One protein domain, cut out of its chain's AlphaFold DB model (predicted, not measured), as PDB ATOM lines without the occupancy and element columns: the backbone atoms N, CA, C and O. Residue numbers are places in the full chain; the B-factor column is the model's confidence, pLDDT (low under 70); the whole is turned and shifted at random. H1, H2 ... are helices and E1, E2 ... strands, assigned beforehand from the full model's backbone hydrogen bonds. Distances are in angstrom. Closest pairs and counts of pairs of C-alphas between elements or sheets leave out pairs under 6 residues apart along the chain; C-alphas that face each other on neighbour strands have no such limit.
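This is residues 334 to 414 and 487 to 543 of the 577 residues of the protein "DUF1708 domain-containing protein" of Torulaspora sp. CBS 2947 (UniProt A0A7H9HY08). A five-stranded, strongly twisted sheet has H1 across one face, with H3 standing up over the edge strand E4 on that same face. H2 and H4 also sit near E4, which bends sharply, while H5 follows directly on E3 and lies beside the strands, apart from the other four helices. The printed part has 138 residues, with five named helices and five named strands in the order E1 H1 E2 H2 H3 H4 E3 H5 E4 E5. The sheet is mixed, in the order E2 E3 E1 E5 E4, and the class is mixed, helices and strands. The whole is compact and rounded, with a radius of gyration of the C-alphas of 14.2 A and spans of 37 by 34 by 31 A.

Find C-alpha 334 at (195.989, 257.487, 187.945); from there E1 runs 25.3 A through residues 334 to 342. Beside it look for E3, residues 490 to 499, 26.9 A, and E5, residues 530 to 538, 21.8 A, which ends at C-alpha 538 (209.904, 241.950, 178.158). The edge strands are E2, residues 363 to 366, 9.8 A, and E4, residues 518 to 527, 19.9 A. The helices are H1, residues 351 to 359, 12.0 A; H2, residues 374 to 385, 16.3 A; H3, residues 387 to 394, 10.2 A; H4, residues 397 to 406, 14.5 A; and H5, residues 500 to 511, 16.5 A.

Look first at E1 and E5, parallel at 24 degrees, with N 339 and O 534 2.8 A apart, within hydrogen-bond range. E3 is antiparallel to E1 (N 338 and O 494, 2.8 A) and parallel to E2 (N 365 and O 491, 2.8 A). E4 and E5 form a hairpin, with N 521 and O 533 at 2.8 A; E4 bends by 100 degrees at residue 524. E3, H5 and E4 form a split strand-helix-strand unit, two strands of one sheet that are not neighbours, joined through a helix, with E1 and E5 between them in the sheet, and its crossover is right-handed. H1 and H3 are on the same face, making two layers, helices on one face of a sheet. H1 runs across the strands at a height over the sheet of 8.7 A; its closest C-alphas to E1 are those of Ala 358 and Ile 341, 6.4 A. H3 comes closest to E4 at the C-alphas of Phe 394 and Thr 524, 5.1 A. H2, only just at the sheet's level at 3.7 A, only just touches H1, with 3 pairs of C-alphas within 8 A, through residues 380 to 384 alone; the closest C-alphas are those of Glu 384 and Ala 359, 4.5 A. H4 is on the sheet too, its closest C-alphas to E4 being those of Ser 399 and Ile 521, 5.5 A. H5 lies over none of the strands; its closest C-alphas to E4 are those of Ile 503 and Leu 520, 7.4 A. In H1, H2, H3, H4 and H5 every O i to N i+4 pair is within hydrogen-bond range.

The two C-alphas farthest apart are those of Glu 397 and Gln 543, 39.8 A. Residues 415 to 486 are not printed, and C-alphas 414 and 487 stand 19.2 A apart across the cut. Of the links that are printed whole, none is long. The mean pLDDT of the printed part is 78.7, and 22 residues are under 70, among them residues 343 to 348, 487 to 489 and 538 to 543.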
ATOM      1  N   SER A 334     195.617 256.479 188.935       86.94
ATOM      2  CA  SER A 334     195.989 257.487 187.945       86.94
ATOM      3  C   SER A 334     196.379 256.783 186.653       86.94
ATOM      4  O   SER A 334     196.989 255.721 186.704       86.94
ATOM      5  N   LYS A 335     196.101 257.387 185.496       89.69
ATOM      6  CA  LYS A 335     196.539 256.817 184.220       89.69
ATOM      7  C   LYS A 335     198.051 256.954 184.049       89.69
ATOM      8  O   LYS A 335     198.637 257.991 184.388       89.69
ATOM      9  N   ALA A 336     198.660 255.912 183.502       89.00
ATOM     10  CA  ALA A 336     200.057 255.850 183.127       89.00
ATOM     11  C   ALA A 336     200.200 255.465 181.658       89.00
ATOM     12  O   ALA A 336     199.518 254.553 181.188       89.00
ATOM     13  N   LEU A 337     201.120 256.131 180.966       89.25
ATOM     14  CA  LEU A 337     201.594 255.703 179.658       89.25
ATOM     15  C   LEU A 337     202.620 254.589 179.873       89.25
ATOM     16  O   LEU A 337     203.517 254.736 180.699       89.25
ATOM     17  N   THR A 338     202.486 253.479 179.161       87.75
ATOM     18  CA  THR A 338     203.367 252.311 179.298       87.75
ATOM     19  C   THR A 338     204.172 252.119 178.022       87.75
ATOM     20  O   THR A 338     203.606 252.167 176.930       87.75
ATOM     21  N   LEU A 339     205.476 251.906 178.170       87.12
ATOM     22  CA  LEU A 339     206.426 251.587 177.112       87.12
ATOM     23  C   LEU A 339     207.081 250.257 177.469       87.12
ATOM     24  O   LEU A 339     207.855 250.178 178.420       87.12
ATOM     25  N   THR A 340     206.744 249.204 176.732       83.81
ATOM     26  CA  THR A 340     207.354 247.883 176.924       83.81
ATOM     27  C   THR A 340     208.343 247.615 175.801       83.81
ATOM     28  O   THR A 340     207.949 247.617 174.631       83.81
ATOM     29  N   ILE A 341     209.613 247.408 176.154       82.25
ATOM     30  CA  ILE A 341     210.684 247.105 175.202       82.25
ATOM     31  C   ILE A 341     211.100 245.630 175.258       82.25
ATOM     32  O   ILE A 341     211.220 245.070 176.347       82.25
ATOM     33  N   PRO A 342     211.369 244.998 174.104       70.31
ATOM     34  CA  PRO A 342     212.025 243.713 174.020       70.31
ATOM     35  C   PRO A 342     213.507 243.897 174.354       70.31
ATOM     36  O   PRO A 342     214.308 244.154 173.458       70.31
ATOM     37  N   PHE A 343     213.871 243.842 175.631       63.91
ATOM     38  CA  PHE A 343     215.246 244.074 176.069       63.91
ATOM     39  C   PHE A 343     215.815 242.828 176.731       63.91
ATOM     40  O   PHE A 343     215.234 242.273 177.663       63.91
ATOM     41  N   GLU A 344     216.983 242.414 176.253       57.22
ATOM     42  CA  GLU A 344     217.852 241.474 176.945       57.22
ATOM     43  C   GLU A 344     218.828 242.303 177.776       57.22
ATOM     44  O   GLU A 344     219.836 242.788 177.262       57.22
ATOM     45  N   SER A 345     218.509 242.544 179.049       54.12
ATOM     46  CA  SER A 345     219.471 243.225 179.910       54.12
ATOM     47  C   SER A 345     220.603 242.285 180.302       54.12
ATOM     48  O   SER A 345     220.400 241.096 180.562       54.12
ATOM     49  N   ALA A 346     221.800 242.856 180.433       55.25
ATOM     50  CA  ALA A 346     222.846 242.286 181.268       55.25
ATOM     51  C   ALA A 346     222.406 242.306 182.750       55.25
ATOM     52  O   ALA A 346     221.457 243.002 183.116       55.25
ATOM     53  N   LYS A 347     223.080 241.524 183.602       60.44
ATOM     54  CA  LYS A 347     222.798 241.438 185.047       60.44
ATOM     55  C   LYS A 347     222.789 242.840 185.687       60.44
ATOM     56  O   LYS A 347     223.822 243.506 185.663       60.44
ATOM     57  N   GLY A 348     221.675 243.244 186.305       65.88
ATOM     58  CA  GLY A 348     221.538 244.521 187.019       65.88
ATOM     59  C   GLY A 348     220.613 245.541 186.343       65.88
ATOM     60  O   GLY A 348     220.019 245.280 185.296       65.88
ATOM     61  N   ASN A 349     220.467 246.709 186.980       73.81
ATOM     62  CA  ASN A 349     219.734 247.845 186.415       73.81
ATOM     63  C   ASN A 349     220.641 248.637 185.470       73.81
ATOM     64  O   ASN A 349     221.723 249.046 185.878       73.81
ATOM     65  N   ASP A 350     220.170 248.876 184.250       79.25
ATOM     66  CA  ASP A 350     220.751 249.826 183.297       79.25
ATOM     67  C   ASP A 350     219.621 250.716 182.772       79.25
ATOM     68  O   ASP A 350     218.987 250.466 181.738       79.25
ATOM     69  N   PHE A 351     219.304 251.745 183.555       82.50
ATOM     70  CA  PHE A 351     218.210 252.657 183.254       82.50
ATOM     71  C   PHE A 351     218.551 253.592 182.098       82.50
ATOM     72  O   PHE A 351     217.641 254.011 181.378       82.50
ATOM     73  N   THR A 352     219.833 253.886 181.876       80.19
ATOM     74  CA  THR A 352     220.286 254.660 180.717       80.19
ATOM     75  C   THR A 352     219.957 253.922 179.421       80.19
ATOM     76  O   THR A 352     219.270 254.486 178.567       80.19
ATOM     77  N   SER A 353     220.353 252.653 179.282       78.56
ATOM     78  CA  SER A 353     220.028 251.863 178.085       78.56
ATOM     79  C   SER A 353     218.526 251.640 177.935       78.56
ATOM     80  O   SER A 353     218.000 251.759 176.829       78.56
ATOM     81  N   LEU A 354     217.815 251.386 179.037       81.38
ATOM     82  CA  LEU A 354     216.358 251.222 179.053       81.38
ATOM     83  C   LEU A 354     215.628 252.450 178.490       81.38
ATOM     84  O   LEU A 354     214.783 252.331 177.601       81.38
ATOM     85  N   ILE A 355     215.963 253.640 178.997       85.25
ATOM     86  CA  ILE A 355     215.365 254.904 178.554       85.25
ATOM     87  C   ILE A 355     215.755 255.191 177.104       85.25
ATOM     88  O   ILE A 355     214.892 255.552 176.304       85.25
ATOM     89  N   TYR A 356     217.025 254.990 176.750       82.44
ATOM     90  CA  TYR A 356     217.516 255.222 175.395       82.44
ATOM     91  C   TYR A 356     216.809 254.339 174.363       82.44
ATOM     92  O   TYR A 356     216.384 254.821 173.314       82.44
ATOM     93  N   GLN A 357     216.628 253.052 174.655       79.12
ATOM     94  CA  GLN A 357     215.937 252.129 173.753       79.12
ATOM     95  C   GLN A 357     214.441 252.411 173.659       79.12
ATOM     96  O   GLN A 357     213.876 252.318 172.571       79.12
ATOM     97  N   ALA A 358     213.806 252.792 174.769       82.62
ATOM     98  CA  ALA A 358     212.410 253.213 174.753       82.62
ATOM     99  C   ALA A 358     212.206 254.484 173.911       82.62
ATOM    100  O   ALA A 358     211.191 254.599 173.227       82.62
ATOM    101  N   ALA A 359     213.166 255.414 173.941       83.44
ATOM    102  CA  ALA A 359     213.136 256.646 173.158       83.44
ATOM    103  C   ALA A 359     213.427 256.416 171.667       83.44
ATOM    104  O   ALA A 359     212.730 256.955 170.818       83.44
ATOM    105  N   THR A 360     214.427 255.597 171.335       78.81
ATOM    106  CA  THR A 360     214.923 255.412 169.953       78.81
ATOM    107  C   THR A 360     214.197 254.325 169.151       78.81
ATOM    108  O   THR A 360     214.640 253.939 168.063       78.81
ATOM    109  N   ALA A 361     213.091 253.795 169.673       75.62
ATOM    110  CA  ALA A 361     212.335 252.739 169.019       75.62
ATOM    111  C   ALA A 361     211.568 253.242 167.791       75.62
ATOM    112  O   ALA A 361     210.542 253.914 167.899       75.62
ATOM    113  N   LYS A 362     212.023 252.818 166.606       69.31
ATOM    114  CA  LYS A 362     211.452 253.222 165.309       69.31
ATOM    115  C   LYS A 362     210.054 252.654 165.043       69.31
ATOM    116  O   LYS A 362     209.342 253.160 164.180       69.31
ATOM    117  N   GLN A 363     209.669 251.567 165.718       77.06
ATOM    118  CA  GLN A 363     208.368 250.916 165.541       77.06
ATOM    119  C   GLN A 363     207.580 250.917 166.849       77.06
ATOM    120  O   GLN A 363     207.988 250.291 167.826       77.06
ATOM    121  N   ARG A 364     206.418 251.580 166.843       83.56
ATOM    122  CA  ARG A 364     205.501 251.668 167.986       83.56
ATOM    123  C   ARG A 364     204.267 250.794 167.738       83.56
ATOM    124  O   ARG A 364     203.549 250.990 166.761       83.56
ATOM    125  N   PHE A 365     204.013 249.838 168.627       83.12
ATOM    126  CA  PHE A 365     202.847 248.954 168.607       83.12
ATOM    127  C   PHE A 365     201.861 249.396 169.679       83.12
ATOM    128  O   PHE A 365     202.089 249.176 170.865       83.12
ATOM    129  N   TYR A 366     200.770 250.031 169.268       83.75
ATOM    130  CA  TYR A 366     199.754 250.524 170.192       83.75
ATOM    131  C   TYR A 366     198.831 249.390 170.652       83.75
ATOM    132  O   TYR A 366     198.406 248.566 169.842       83.75
ATOM    133  N   SER A 367     198.503 249.366 171.945       80.69
ATOM    134  CA  SER A 367     197.480 248.466 172.492       80.69
ATOM    135  C   SER A 367     196.138 248.701 171.800       80.69
ATOM    136  O   SER A 367     195.704 249.838 171.603       80.69
ATOM    137  N   SER A 368     195.460 247.600 171.473       75.25
ATOM    138  CA  SER A 368     194.139 247.612 170.835       75.25
ATOM    139  C   SER A 368     193.009 248.051 171.776       75.25
ATOM    140  O   SER A 368     191.952 248.473 171.312       75.25
ATOM    141  N   LYS A 369     193.227 247.978 173.097       77.56
ATOM    142  CA  LYS A 369     192.214 248.253 174.128       77.56
ATOM    143  C   LYS A 369     192.148 249.725 174.541       77.56
ATOM    144  O   LYS A 369     191.217 250.118 175.241       77.56
ATOM    145  N   THR A 370     193.122 250.544 174.142       80.56
ATOM    146  CA  THR A 370     193.255 251.929 174.619       80.56
ATOM    147  C   THR A 370     193.321 252.927 173.471       80.56
ATOM    148  O   THR A 370     194.050 252.726 172.504       80.56
ATOM    149  N   SER A 371     192.602 254.042 173.592       83.25
ATOM    150  CA  SER A 371     192.674 255.145 172.631       83.25
ATOM    151  C   SER A 371     193.846 256.079 172.931       83.25
ATOM    152  O   SER A 371     194.069 256.440 174.090       83.25
ATOM    153  N   PHE A 372     194.529 256.548 171.886       85.38
ATOM    154  CA  PHE A 372     195.651 257.484 171.987       85.38
ATOM    155  C   PHE A 372     195.321 258.822 171.321       85.38
ATOM    156  O   PHE A 372     194.787 258.879 170.214       85.38
ATOM    157  N   SER A 373     195.634 259.908 172.016       86.81
ATOM    158  CA  SER A 373     195.463 261.285 171.581       86.81
ATOM    159  C   SER A 373     196.714 261.797 170.862       86.81
ATOM    160  O   SER A 373     197.817 261.263 170.997       86.81
ATOM    161  N   LYS A 374     196.561 262.907 170.129       87.38
ATOM    162  CA  LYS A 374     197.696 263.606 169.500       87.38
ATOM    163  C   LYS A 374     198.733 264.079 170.525       87.38
ATOM    164  O   LYS A 374     199.903 264.168 170.190       87.38
ATOM    165  N   VAL A 375     198.320 264.361 171.764       88.50
ATOM    166  CA  VAL A 375     199.223 264.832 172.825       88.50
ATOM    167  C   VAL A 375     200.195 263.732 173.241       88.50
ATOM    168  O   VAL A 375     201.379 264.007 173.409       88.50
ATOM    169  N   GLU A 376     199.717 262.491 173.365       88.25
ATOM    170  CA  GLU A 376     200.583 261.358 173.705       88.25
ATOM    171  C   GLU A 376     201.576 261.050 172.581       88.25
ATOM    172  O   GLU A 376     202.751 260.840 172.855       88.25
ATOM    173  N   ASN A 377     201.141 261.105 171.318       85.38
ATOM    174  CA  ASN A 377     202.044 260.897 170.182       85.38
ATOM    175  C   ASN A 377     203.096 262.007 170.069       85.38
ATOM    176  O   ASN A 377     204.275 261.696 169.963       85.38
ATOM    177  N   ASN A 378     202.699 263.274 170.224       87.31
ATOM    178  CA  ASN A 378     203.643 264.394 170.240       87.31
ATOM    179  C   ASN A 378     204.677 264.265 171.367       87.31
ATOM    180  O   ASN A 378     205.823 264.669 171.198       87.31
ATOM    181  N   PHE A 379     204.280 263.736 172.530       88.50
ATOM    182  CA  PHE A 379     205.224 263.449 173.607       88.50
ATOM    183  C   PHE A 379     206.209 262.348 173.215       88.50
ATOM    184  O   PHE A 379     207.397 262.510 173.456       88.50
ATOM    185  N   LEU A 380     205.736 261.250 172.620       86.44
ATOM    186  CA  LEU A 380     206.610 260.162 172.180       86.44
ATOM    187  C   LEU A 380     207.602 260.636 171.110       86.44
ATOM    188  O   LEU A 380     208.768 260.270 171.171       86.44
ATOM    189  N   ASP A 381     207.170 261.514 170.204       85.69
ATOM    190  CA  ASP A 381     208.044 262.138 169.204       85.69
ATOM    191  C   ASP A 381     209.092 263.049 169.868       85.69
ATOM    192  O   ASP A 381     210.277 262.963 169.570       85.69
ATOM    193  N   GLN A 382     208.697 263.859 170.859       84.81
ATOM    194  CA  GLN A 382     209.651 264.646 171.656       84.81
ATOM    195  C   GLN A 382     210.605 263.776 172.481       84.81
ATOM    196  O   GLN A 382     211.741 264.177 172.729       84.81
ATOM    197  N   PHE A 383     210.139 262.618 172.947       85.31
ATOM    198  CA  PHE A 383     210.941 261.673 173.713       85.31
ATOM    199  C   PHE A 383     212.012 261.015 172.838       85.31
ATOM    200  O   PHE A 383     213.135 260.843 173.310       85.31
ATOM    201  N   GLU A 384     211.692 260.743 171.573       84.19
ATOM    202  CA  GLU A 384     212.624 260.270 170.544       84.19
ATOM    203  C   GLU A 384     213.633 261.355 170.130       84.19
ATOM    204  O   GLU A 384     214.836 261.097 170.113       84.19
ATOM    205  N   ASP A 385     213.170 262.582 169.873       81.25
ATOM    206  CA  ASP A 385     214.015 263.674 169.368       81.25
ATOM    207  C   ASP A 385     214.886 264.342 170.449       81.25
ATOM    208  O   ASP A 385     215.984 264.825 170.169       81.25
ATOM    209  N   GLN A 386     214.375 264.467 171.680       83.25
ATOM    210  CA  GLN A 386     214.973 265.273 172.755       83.25
ATOM    211  C   GLN A 386     214.868 264.576 174.121       83.25
ATOM    212  O   GLN A 386     214.393 265.164 175.099       83.25
ATOM    213  N   THR A 387     215.347 263.333 174.213       82.56
ATOM    214  CA  THR A 387     215.235 262.486 175.413       82.56
ATOM    215  C   THR A 387     215.702 263.184 176.699       82.56
ATOM    216  O   THR A 387     214.956 263.222 177.678       82.56
ATOM    217  N   LEU A 388     216.879 263.828 176.703       78.88
ATOM    218  CA  LEU A 388     217.394 264.535 177.888       78.88
ATOM    219  C   LEU A 388     216.514 265.722 178.307       78.88
ATOM    220  O   LEU A 388     216.273 265.949 179.496       78.88
ATOM    221  N   ARG A 389     215.972 266.470 177.340       81.44
ATOM    222  CA  ARG A 389     215.039 267.565 177.630       81.44
ATOM    223  C   ARG A 389     213.750 267.029 178.242       81.44
ATOM    224  O   ARG A 389     213.208 267.643 179.160       81.44
ATOM    225  N   VAL A 390     213.264 265.889 177.757       82.06
ATOM    226  CA  VAL A 390     212.080 265.243 178.325       82.06
ATOM    227  C   VAL A 390     212.346 264.798 179.759       82.06
ATOM    228  O   VAL A 390     211.540 265.112 180.627       82.06
ATOM    229  N   ILE A 391     213.488 264.171 180.045       81.50
ATOM    230  CA  ILE A 391     213.860 263.770 181.412       81.50
ATOM    231  C   ILE A 391     213.908 264.989 182.339       81.50
ATOM    232  O   ILE A 391     213.241 265.014 183.369       81.50
ATOM    233  N   THR A 392     214.633 266.037 181.952       79.25
ATOM    234  CA  THR A 392     214.803 267.242 182.786       79.25
ATOM    235  C   THR A 392     213.507 268.036 182.969       79.25
ATOM    236  O   THR A 392     213.302 268.645 184.015       79.25
ATOM    237  N   THR A 393     212.607 268.027 181.980       81.69
ATOM    238  CA  THR A 393     211.372 268.829 182.012       81.69
ATOM    239  C   THR A 393     210.179 268.071 182.595       81.69
ATOM    240  O   THR A 393     209.368 268.661 183.313       81.69
ATOM    241  N   PHE A 394     210.023 266.790 182.250       84.00
ATOM    242  CA  PHE A 394     208.841 265.996 182.587       84.00
ATOM    243  C   PHE A 394     209.045 265.084 183.789       84.00
ATOM    244  O   PHE A 394     208.048 264.758 184.428       84.00
ATOM    245  N   PHE A 395     210.259 264.641 184.120       86.50
ATOM    246  CA  PHE A 395     210.418 263.704 185.233       86.50
ATOM    247  C   PHE A 395     210.455 264.473 186.547       86.50
ATOM    248  O   PHE A 395     211.119 265.499 186.675       86.50
ATOM    249  N   SER A 396     209.710 263.991 187.542       85.06
ATOM    250  CA  SER A 396     209.757 264.592 188.872       85.06
ATOM    251  C   SER A 396     211.130 264.397 189.517       85.06
ATOM    252  O   SER A 396     211.772 263.363 189.320       85.06
ATOM    253  N   GLU A 397     211.532 265.331 190.378       77.56
ATOM    254  CA  GLU A 397     212.762 265.217 191.174       77.56
ATOM    255  C   GLU A 397     212.812 263.896 191.960       77.56
ATOM    256  O   GLU A 397     213.828 263.205 191.982       77.56
ATOM    257  N   SER A 398     211.669 263.477 192.519       76.44
ATOM    258  CA  SER A 398     211.548 262.199 193.230       76.44
ATOM    259  C   SER A 398     211.840 260.978 192.348       76.44
ATOM    260  O   SER A 398     212.390 259.992 192.835       76.44
ATOM    261  N   SER A 399     211.504 261.038 191.055       80.75
ATOM    262  CA  SER A 399     211.800 259.976 190.088       80.75
ATOM    263  C   SER A 399     213.263 260.005 189.652       80.75
ATOM    264  O   SER A 399     213.876 258.946 189.584       80.75
ATOM    265  N   ASN A 400     213.850 261.187 189.445       79.19
ATOM    266  CA  ASN A 400     215.273 261.310 189.109       79.19
ATOM    267  C   ASN A 400     216.172 260.809 190.247       79.19
ATOM    268  O   ASN A 400     217.098 260.043 190.000       79.19
ATOM    269  N   ARG A 401     215.845 261.144 191.501       74.56
ATOM    270  CA  ARG A 401     216.551 260.616 192.679       74.56
ATOM    271  C   ARG A 401     216.465 259.096 192.769       74.56
ATOM    272  O   ARG A 401     217.427 258.439 193.146       74.56
ATOM    273  N   TYR A 402     215.304 258.534 192.443       75.94
ATOM    274  CA  TYR A 402     215.117 257.088 192.411       75.94
ATOM    275  C   TYR A 402     216.021 256.437 191.352       75.94
ATOM    276  O   TYR A 402     216.714 255.473 191.667       75.94
ATOM    277  N   ILE A 403     216.059 256.987 190.135       78.50
ATOM    278  CA  ILE A 403     216.879 256.461 189.036       78.50
ATOM    279  C   ILE A 403     218.353 256.415 189.457       78.50
ATOM    280  O   ILE A 403     218.970 255.360 189.371       78.50
ATOM    281  N   THR A 404     218.882 257.504 190.021       75.00
ATOM    282  CA  THR A 404     220.287 257.567 190.461       75.00
ATOM    283  C   THR A 404     220.594 256.711 191.689       75.00
ATOM    284  O   THR A 404     221.737 256.326 191.897       75.00
ATOM    285  N   THR A 405     219.595 256.397 192.518       72.50
ATOM    286  CA  THR A 405     219.787 255.553 193.708       72.50
ATOM    287  C   THR A 405     219.867 254.064 193.360       72.50
ATOM    288  O   THR A 405     220.566 253.311 194.034       72.50
ATOM    289  N   PHE A 406     219.118 253.621 192.347       70.81
ATOM    290  CA  PHE A 406     219.033 252.207 191.958       70.81
ATOM    291  C   PHE A 406     219.902 251.843 190.746       70.81
ATOM    292  O   PHE A 406     220.042 250.655 190.445       70.81
ATOM    293  N   ASP A 407     220.491 252.843 190.089       72.81
ATOM    294  CA  ASP A 407     221.467 252.703 189.014       72.81
ATOM    295  C   ASP A 407     222.629 253.690 189.234       72.81
ATOM    296  O   ASP A 407     222.559 254.870 188.886       72.81
ATOM    297  N   ASN A 408     223.717 253.182 189.823       64.94
ATOM    298  CA  ASN A 408     224.951 253.942 190.058       64.94
ATOM    299  C   ASN A 408     225.674 254.320 188.751       64.94
ATOM    300  O   ASN A 408     226.564 255.168 188.776       64.94
ATOM    301  N   GLY A 409     225.340 253.661 187.636       63.41
ATOM    302  CA  GLY A 409     225.889 253.913 186.308       63.41
ATOM    303  C   GLY A 409     225.028 254.852 185.465       63.41
ATOM    304  O   GLY A 409     225.382 255.101 184.311       63.41
ATOM    305  N   PHE A 410     223.927 255.382 186.018       73.56
ATOM    306  CA  PHE A 410     223.016 256.245 185.281       73.56
ATOM    307  C   PHE A 410     223.741 257.490 184.769       73.56
ATOM    308  O   PHE A 410     224.128 258.379 185.528       73.56
ATOM    309  N   ASN A 411     223.905 257.548 183.452       68.88
ATOM    310  CA  ASN A 411     224.606 258.620 182.770       68.88
ATOM    311  C   ASN A 411     223.618 259.418 181.915       68.88
ATOM    312  O   ASN A 411     223.107 258.921 180.907       68.88
ATOM    313  N   THR A 412     223.349 260.659 182.324       67.06
ATOM    314  CA  THR A 412     222.525 261.602 181.561       67.06
ATOM    315  C   THR A 412     223.209 262.042 180.275       67.06
ATOM    316  O   THR A 412     222.536 262.204 179.263       67.06
ATOM    317  N   ASP A 413     224.534 262.154 180.276       62.59
ATOM    318  CA  ASP A 413     225.320 262.633 179.135       62.59
ATOM    319  C   ASP A 413     225.296 261.609 177.990       62.59
ATOM    320  O   ASP A 413     225.304 261.966 176.817       62.59
ATOM    321  N   ALA A 414     225.160 260.318 178.305       60.72
ATOM    322  CA  ALA A 414     224.958 259.267 177.304       60.72
ATOM    323  C   ALA A 414     223.590 259.351 176.588       60.72
ATOM    324  O   ALA A 414     223.414 258.773 175.512       60.72
ATOM    325  N   ASN A 487     218.467 247.504 164.401       42.19
ATOM    326  CA  ASN A 487     217.409 248.121 163.596       42.19
ATOM    327  C   ASN A 487     216.001 247.550 163.898       42.19
ATOM    328  O   ASN A 487     215.079 247.784 163.124       42.19
ATOM    329  N   ASP A 488     215.836 246.837 165.013       52.66
ATOM    330  CA  ASP A 488     214.654 246.054 165.380       52.66
ATOM    331  C   ASP A 488     214.107 246.403 166.783       52.66
ATOM    332  O   ASP A 488     213.364 245.619 167.380       52.66
ATOM    333  N   SER A 489     214.428 247.585 167.330       63.19
ATOM    334  CA  SER A 489     213.815 248.060 168.578       63.19
ATOM    335  C   SER A 489     212.335 248.410 168.355       63.19
ATOM    336  O   SER A 489     211.961 249.444 167.794       63.19
ATOM    337  N   LYS A 490     211.466 247.489 168.773       78.75
ATOM    338  CA  LYS A 490     210.005 247.629 168.764       78.75
ATOM    339  C   LYS A 490     209.549 248.042 170.157       78.75
ATOM    340  O   LYS A 490     209.921 247.386 171.112       78.75
ATOM    341  N   VAL A 491     208.716 249.067 170.299       83.88
ATOM    342  CA  VAL A 491     208.104 249.426 171.590       83.88
ATOM    343  C   VAL A 491     206.620 249.120 171.541       83.88
ATOM    344  O   VAL A 491     205.925 249.571 170.632       83.88
ATOM    345  N   ARG A 492     206.106 248.402 172.542       84.44
ATOM    346  CA  ARG A 492     204.662 248.327 172.782       84.44
ATOM    347  C   ARG A 492     204.236 249.525 173.624       84.44
ATOM    348  O   ARG A 492     204.765 249.734 174.713       84.44
ATOM    349  N   VAL A 493     203.281 250.294 173.114       86.75
ATOM    350  CA  VAL A 493     202.711 251.474 173.764       86.75
ATOM    351  C   VAL A 493     201.315 251.131 174.271       86.75
ATOM    352  O   VAL A 493     200.436 250.749 173.500       86.75
ATOM    353  N   GLY A 494     201.092 251.285 175.569       87.00
ATOM    354  CA  GLY A 494     199.805 251.026 176.217       87.00
ATOM    355  C   GLY A 494     199.431 252.132 177.195       87.00
ATOM    356  O   GLY A 494     200.260 252.982 177.528       87.00
ATOM    357  N   LYS A 495     198.211 252.088 177.724       88.50
ATOM    358  CA  LYS A 495     197.827 252.861 178.912       88.50
ATOM    359  C   LYS A 495     197.354 251.916 180.001       88.50
ATOM    360  O   LYS A 495     196.658 250.948 179.713       88.50
ATOM    361  N   MET A 496     197.683 252.227 181.248       87.38
ATOM    362  CA  MET A 496     197.188 251.460 182.388       87.38
ATOM    363  C   MET A 496     196.851 252.344 183.578       87.38
ATOM    364  O   MET A 496     197.267 253.499 183.664       87.38
ATOM    365  N   ASP A 497     196.099 251.776 184.507       87.19
ATOM    366  CA  ASP A 497     195.814 252.372 185.801       87.19
ATOM    367  C   ASP A 497     196.934 252.043 186.794       87.19
ATOM    368  O   ASP A 497     197.248 250.884 187.043       87.19
ATOM    369  N   VAL A 498     197.544 253.078 187.368       86.25
ATOM    370  CA  VAL A 498     198.569 252.972 188.409       86.25
ATOM    371  C   VAL A 498     197.994 253.438 189.734       86.25
ATOM    372  O   VAL A 498     197.453 254.539 189.848       86.25
ATOM    373  N   THR A 499     198.140 252.598 190.749       88.06
ATOM    374  CA  THR A 499     197.644 252.834 192.104       88.06
ATOM    375  C   THR A 499     198.809 253.076 193.065       88.06
ATOM    376  O   THR A 499     199.961 252.722 192.799       88.06
ATOM    377  N   GLU A 500     198.515 253.679 194.215       85.25
ATOM    378  CA  GLU A 500     199.521 254.000 195.238       85.25
ATOM    379  C   GLU A 500     200.151 252.735 195.849       85.25
ATOM    380  O   GLU A 500     201.358 252.690 196.117       85.25
ATOM    381  N   TRP A 501     199.353 251.671 195.986       88.44
ATOM    382  CA  TRP A 501     199.826 250.373 196.455       88.44
ATOM    383  C   TRP A 501     200.731 249.679 195.427       88.44
ATOM    384  O   TRP A 501     201.728 249.096 195.837       88.44
ATOM    385  N   ILE A 502     200.467 249.794 194.113       89.25
ATOM    386  CA  ILE A 502     201.345 249.230 193.063       89.25
ATOM    387  C   ILE A 502     202.710 249.905 193.117       89.25
ATOM    388  O   ILE A 502     203.737 249.232 193.090       89.25
ATOM    389  N   ILE A 503     202.733 251.234 193.242       86.25
ATOM    390  CA  ILE A 503     203.981 251.994 193.361       86.25
ATOM    391  C   ILE A 503     204.753 251.554 194.611       86.25
ATOM    392  O   ILE A 503     205.968 251.382 194.560       86.25
ATOM    393  N   SER A 504     204.061 251.367 195.737       86.25
ATOM    394  CA  SER A 504     204.676 250.938 197.000       86.25
ATOM    395  C   SER A 504     205.229 249.512 196.924       86.25
ATOM    396  O   SER A 504     206.360 249.269 197.344       86.25
ATOM    397  N   ALA A 505     204.462 248.600 196.330       88.44
ATOM    398  CA  ALA A 505     204.840 247.218 196.070       88.44
ATOM    399  C   ALA A 505     206.070 247.127 195.156       88.44
ATOM    400  O   ALA A 505     207.049 246.470 195.501       88.44
ATOM    401  N   TRP A 506     206.060 247.855 194.035       86.69
ATOM    402  CA  TRP A 506     207.191 247.913 193.112       86.69
ATOM    403  C   TRP A 506     208.452 248.468 193.771       86.69
ATOM    404  O   TRP A 506     209.520 247.879 193.627       86.69
ATOM    405  N   LYS A 507     208.340 249.543 194.564       82.94
ATOM    406  CA  LYS A 507     209.484 250.065 195.329       82.94
ATOM    407  C   LYS A 507     210.051 249.020 196.285       82.94
ATOM    408  O   LYS A 507     211.263 248.954 196.445       82.94
ATOM    409  N   ASN A 508     209.194 248.229 196.932       82.19
ATOM    410  CA  ASN A 508     209.632 247.170 197.834       82.19
ATOM    411  C   ASN A 508     210.383 246.059 197.087       82.19
ATOM    412  O   ASN A 508     211.450 245.656 197.538       82.19
ATOM    413  N   ASP A 509     209.880 245.604 195.939       83.00
ATOM    414  CA  ASP A 509     210.544 244.551 195.163       83.00
ATOM    415  C   ASP A 509     211.845 245.061 194.500       83.00
ATOM    416  O   ASP A 509     212.835 244.332 194.488       83.00
ATOM    417  N   MET A 510     211.897 246.316 194.024       78.81
ATOM    418  CA  MET A 510     213.146 246.968 193.576       78.81
ATOM    419  C   MET A 510     214.166 247.041 194.718       78.81
ATOM    420  O   MET A 510     215.343 246.739 194.536       78.81
ATOM    421  N   PHE A 511     213.709 247.409 195.918       76.50
ATOM    422  CA  PHE A 511     214.543 247.485 197.113       76.50
ATOM    423  C   PHE A 511     215.120 246.123 197.524       76.50
ATOM    424  O   PHE A 511     216.278 246.041 197.923       76.50
ATOM    425  N   MET A 512     214.345 245.052 197.374       77.81
ATOM    426  CA  MET A 512     214.813 243.686 197.622       77.81
ATOM    427  C   MET A 512     215.646 243.114 196.464       77.81
ATOM    428  O   MET A 512     216.011 241.943 196.510       77.81
ATOM    429  N   GLY A 513     215.928 243.905 195.420       75.25
ATOM    430  CA  GLY A 513     216.666 243.465 194.234       75.25
ATOM    431  C   GLY A 513     215.913 242.444 193.381       75.25
ATOM    432  O   GLY A 513     216.520 241.805 192.527       75.25
ATOM    433  N   LYS A 514     214.605 242.275 193.610       75.19
ATOM    434  CA  LYS A 514     213.778 241.322 192.873       75.19
ATOM    435  C   LYS A 514     213.483 241.851 191.484       75.19
ATOM    436  O   LYS A 514     213.691 241.125 190.530       75.19
ATOM    437  N   VAL A 515     213.056 243.107 191.356       74.75
ATOM    438  CA  VAL A 515     212.811 243.716 190.041       74.75
ATOM    439  C   VAL A 515     214.076 244.379 189.514       74.75
ATOM    440  O   VAL A 515     214.723 245.141 190.232       74.75
ATOM    441  N   GLN A 516     214.366 244.153 188.239       74.00
ATOM    442  CA  GLN A 516     215.367 244.883 187.475       74.00
ATOM    443  C   GLN A 516     214.736 245.487 186.219       74.00
ATOM    444  O   GLN A 516     213.783 244.938 185.664       74.00
ATOM    445  N   ASN A 517     215.262 246.629 185.771       74.12
ATOM    446  CA  ASN A 517     214.894 247.267 184.497       74.12
ATOM    447  C   ASN A 517     213.385 247.532 184.314       74.12
ATOM    448  O   ASN A 517     212.834 247.430 183.217       74.12
ATOM    449  N   ALA A 518     212.710 247.908 185.402       82.12
ATOM    450  CA  ALA A 518     211.351 248.436 185.380       82.12
ATOM    451  C   ALA A 518     211.329 249.807 186.063       82.12
ATOM    452  O   ALA A 518     211.658 249.919 187.244       82.12
ATOM    453  N   LEU A 519     210.920 250.841 185.333       84.69
ATOM    454  CA  LEU A 519     210.871 252.226 185.793       84.69
ATOM    455  C   LEU A 519     209.430 252.712 185.903       84.69
ATOM    456  O   LEU A 519     208.689 252.694 184.922       84.69
ATOM    457  N   LEU A 520     209.054 253.206 187.084       87.06
ATOM    458  CA  LEU A 520     207.813 253.950 187.311       87.06
ATOM    459  C   LEU A 520     208.156 255.420 187.573       87.06
ATOM    460  O   LEU A 520     208.712 255.776 188.612       87.06
ATOM    461  N   ILE A 521     207.808 256.285 186.624       87.31
ATOM    462  CA  ILE A 521     208.208 257.691 186.593       87.31
ATOM    463  C   ILE A 521     206.975 258.566 186.793       87.31
ATOM    464  O   ILE A 521     206.005 258.494 186.037       87.31
ATOM    465  N   LYS A 522     207.017 259.420 187.817       88.94
ATOM    466  CA  LYS A 522     205.993 260.437 188.051       88.94
ATOM    467  C   LYS A 522     206.301 261.650 187.191       88.94
ATOM    468  O   LYS A 522     207.411 262.186 187.255       88.94
ATOM    469  N   LEU A 523     205.306 262.103 186.440       87.50
ATOM    470  CA  LEU A 523     205.453 263.242 185.546       87.50
ATOM    471  C   LEU A 523     205.130 264.556 186.274       87.50
ATOM    472  O   LEU A 523     204.162 264.635 187.032       87.50
ATOM    473  N   THR A 524     205.925 265.598 186.033       87.44
ATOM    474  CA  THR A 524     205.674 266.975 186.503       87.44
ATOM    475  C   THR A 524     204.498 267.606 185.760       87.44
ATOM    476  O   THR A 524     203.722 268.366 186.338       87.44
ATOM    477  N   LYS A 525     204.339 267.257 184.479       86.56
ATOM    478  CA  LYS A 525     203.260 267.700 183.595       86.56
ATOM    479  C   LYS A 525     202.514 266.491 183.051       86.56
ATOM    480  O   LYS A 525     203.127 265.511 182.640       86.56
ATOM    481  N   LYS A 526     201.183 266.576 183.027       87.19
ATOM    482  CA  LYS A 526     200.338 265.514 182.472       87.19
ATOM    483  C   LYS A 526     200.524 265.415 180.960       87.19
ATOM    484  O   LYS A 526     200.553 266.438 180.278       87.19
ATOM    485  N   ILE A 527     200.586 264.191 180.448       87.06
ATOM    486  CA  ILE A 527     200.622 263.898 179.013       87.06
ATOM    487  C   ILE A 527     199.250 263.346 178.638       87.06
ATOM    488  O   ILE A 527     198.938 262.186 178.912       87.06
ATOM    489  N   GLY A 528     198.396 264.209 178.085       86.50
ATOM    490  CA  GLY A 528     196.978 263.896 177.916       86.50
ATOM    491  C   GLY A 528     196.330 263.592 179.269       86.50
ATOM    492  O   GLY A 528     196.278 264.453 180.148       86.50
ATOM    493  N   GLU A 529     195.872 262.356 179.454       86.38
ATOM    494  CA  GLU A 529     195.317 261.865 180.726       86.38
ATOM    495  C   GLU A 529     196.360 261.233 181.671       86.38
ATOM    496  O   GLU A 529     196.050 260.956 182.831       86.38
ATOM    497  N   CYS A 530     197.590 261.007 181.198       89.81
ATOM    498  CA  CYS A 530     198.611 260.252 181.921       89.81
ATOM    499  C   CYS A 530     199.427 261.146 182.868       89.81
ATOM    500  O   CYS A 530     200.015 262.145 182.451       89.81
ATOM    501  N   ASN A 531     199.508 260.749 184.141       91.19
ATOM    502  CA  ASN A 531     200.338 261.401 185.170       91.19
ATOM    503  C   ASN A 531     201.645 260.638 185.438       91.19
ATOM    504  O   ASN A 531     202.501 261.097 186.195       91.19
ATOM    505  N   TRP A 532     201.758 259.448 184.856       90.81
ATOM    506  CA  TRP A 532     202.853 258.518 185.059       90.81
ATOM    507  C   TRP A 532     203.347 257.998 183.715       90.81
ATOM    508  O   TRP A 532     202.574 257.875 182.763       90.81
ATOM    509  N   LEU A 533     204.629 257.667 183.672       89.31
ATOM    510  CA  LEU A 533     205.272 256.937 182.595       89.31
ATOM    511  C   LEU A 533     205.856 255.655 183.186       89.31
ATOM    512  O   LEU A 533     206.541 255.698 184.205       89.31
ATOM    513  N   VAL A 534     205.569 254.520 182.566       87.75
ATOM    514  CA  VAL A 534     206.099 253.218 182.966       87.75
ATOM    515  C   VAL A 534     206.907 252.651 181.819       87.75
ATOM    516  O   VAL A 534     206.378 252.497 180.724       87.75
ATOM    517  N   ILE A 535     208.175 252.350 182.074       86.75
ATOM    518  CA  ILE A 535     209.077 251.740 181.096       86.75
ATOM    519  C   ILE A 535     209.481 250.373 181.636       86.75
ATOM    520  O   ILE A 535     210.026 250.281 182.734       86.75
ATOM    521  N   THR A 536     209.181 249.312 180.897       83.00
ATOM    522  CA  THR A 536     209.443 247.929 181.315       83.00
ATOM    523  C   THR A 536     210.085 247.127 180.200       83.00
ATOM    524  O   THR A 536     209.825 247.370 179.023       83.00
ATOM    525  N   CYS A 537     210.859 246.119 180.577       77.50
ATOM    526  CA  CYS A 537     211.416 245.146 179.649       77.50
ATOM    527  C   CYS A 537     210.554 243.880 179.584       77.50
ATOM    528  O   CYS A 537     210.009 243.434 180.593       77.50
ATOM    529  N   GLU A 538     210.462 243.282 178.401       69.81
ATOM    530  CA  GLU A 538     209.904 241.950 178.158       69.81
ATOM    531  C   GLU A 538     210.923 241.156 177.322       69.81
ATOM    532  O   GLU A 538     211.577 241.729 176.455       69.81
ATOM    533  N   LYS A 539     211.111 239.849 177.544       57.47
ATOM    534  CA  LYS A 539     211.879 239.036 176.579       57.47
ATOM    535  C   LYS A 539     211.022 238.843 175.331       57.47
ATOM    536  O   LYS A 539     209.824 238.592 175.448       57.47
ATOM    537  N   GLN A 540     211.616 238.899 174.133       44.12
ATOM    538  CA  GLN A 540     210.888 238.492 172.930       44.12
ATOM    539  C   GLN A 540     210.442 237.037 173.098       44.12
ATOM    540  O   GLN A 540     211.256 236.117 173.023       44.12
ATOM    541  N   GLN A 541     209.138 236.808 173.256       37.78
ATOM    542  CA  GLN A 541     208.559 235.538 172.850       37.78
ATOM    543  C   GLN A 541     208.800 235.438 171.345       37.78
ATOM    544  O   GLN A 541     208.096 236.061 170.549       37.78
ATOM    545  N   GLN A 542     209.853 234.719 170.940       30.06
ATOM    546  CA  GLN A 542     210.056 234.387 169.538       30.06
ATOM    547  C   GLN A 542     208.741 233.831 169.006       30.06
ATOM    548  O   GLN A 542     208.213 232.846 169.526       30.06
ATOM    549  N   GLN A 543     208.215 234.478 167.969       31.58
ATOM    550  CA  GLN A 543     207.094 233.999 167.182       31.58
ATOM    551  C   GLN A 543     207.387 232.575 166.686       31.58
ATOM    552  O   GLN A 543     207.839 232.371 165.564       31.58
TER     553      GLN A 543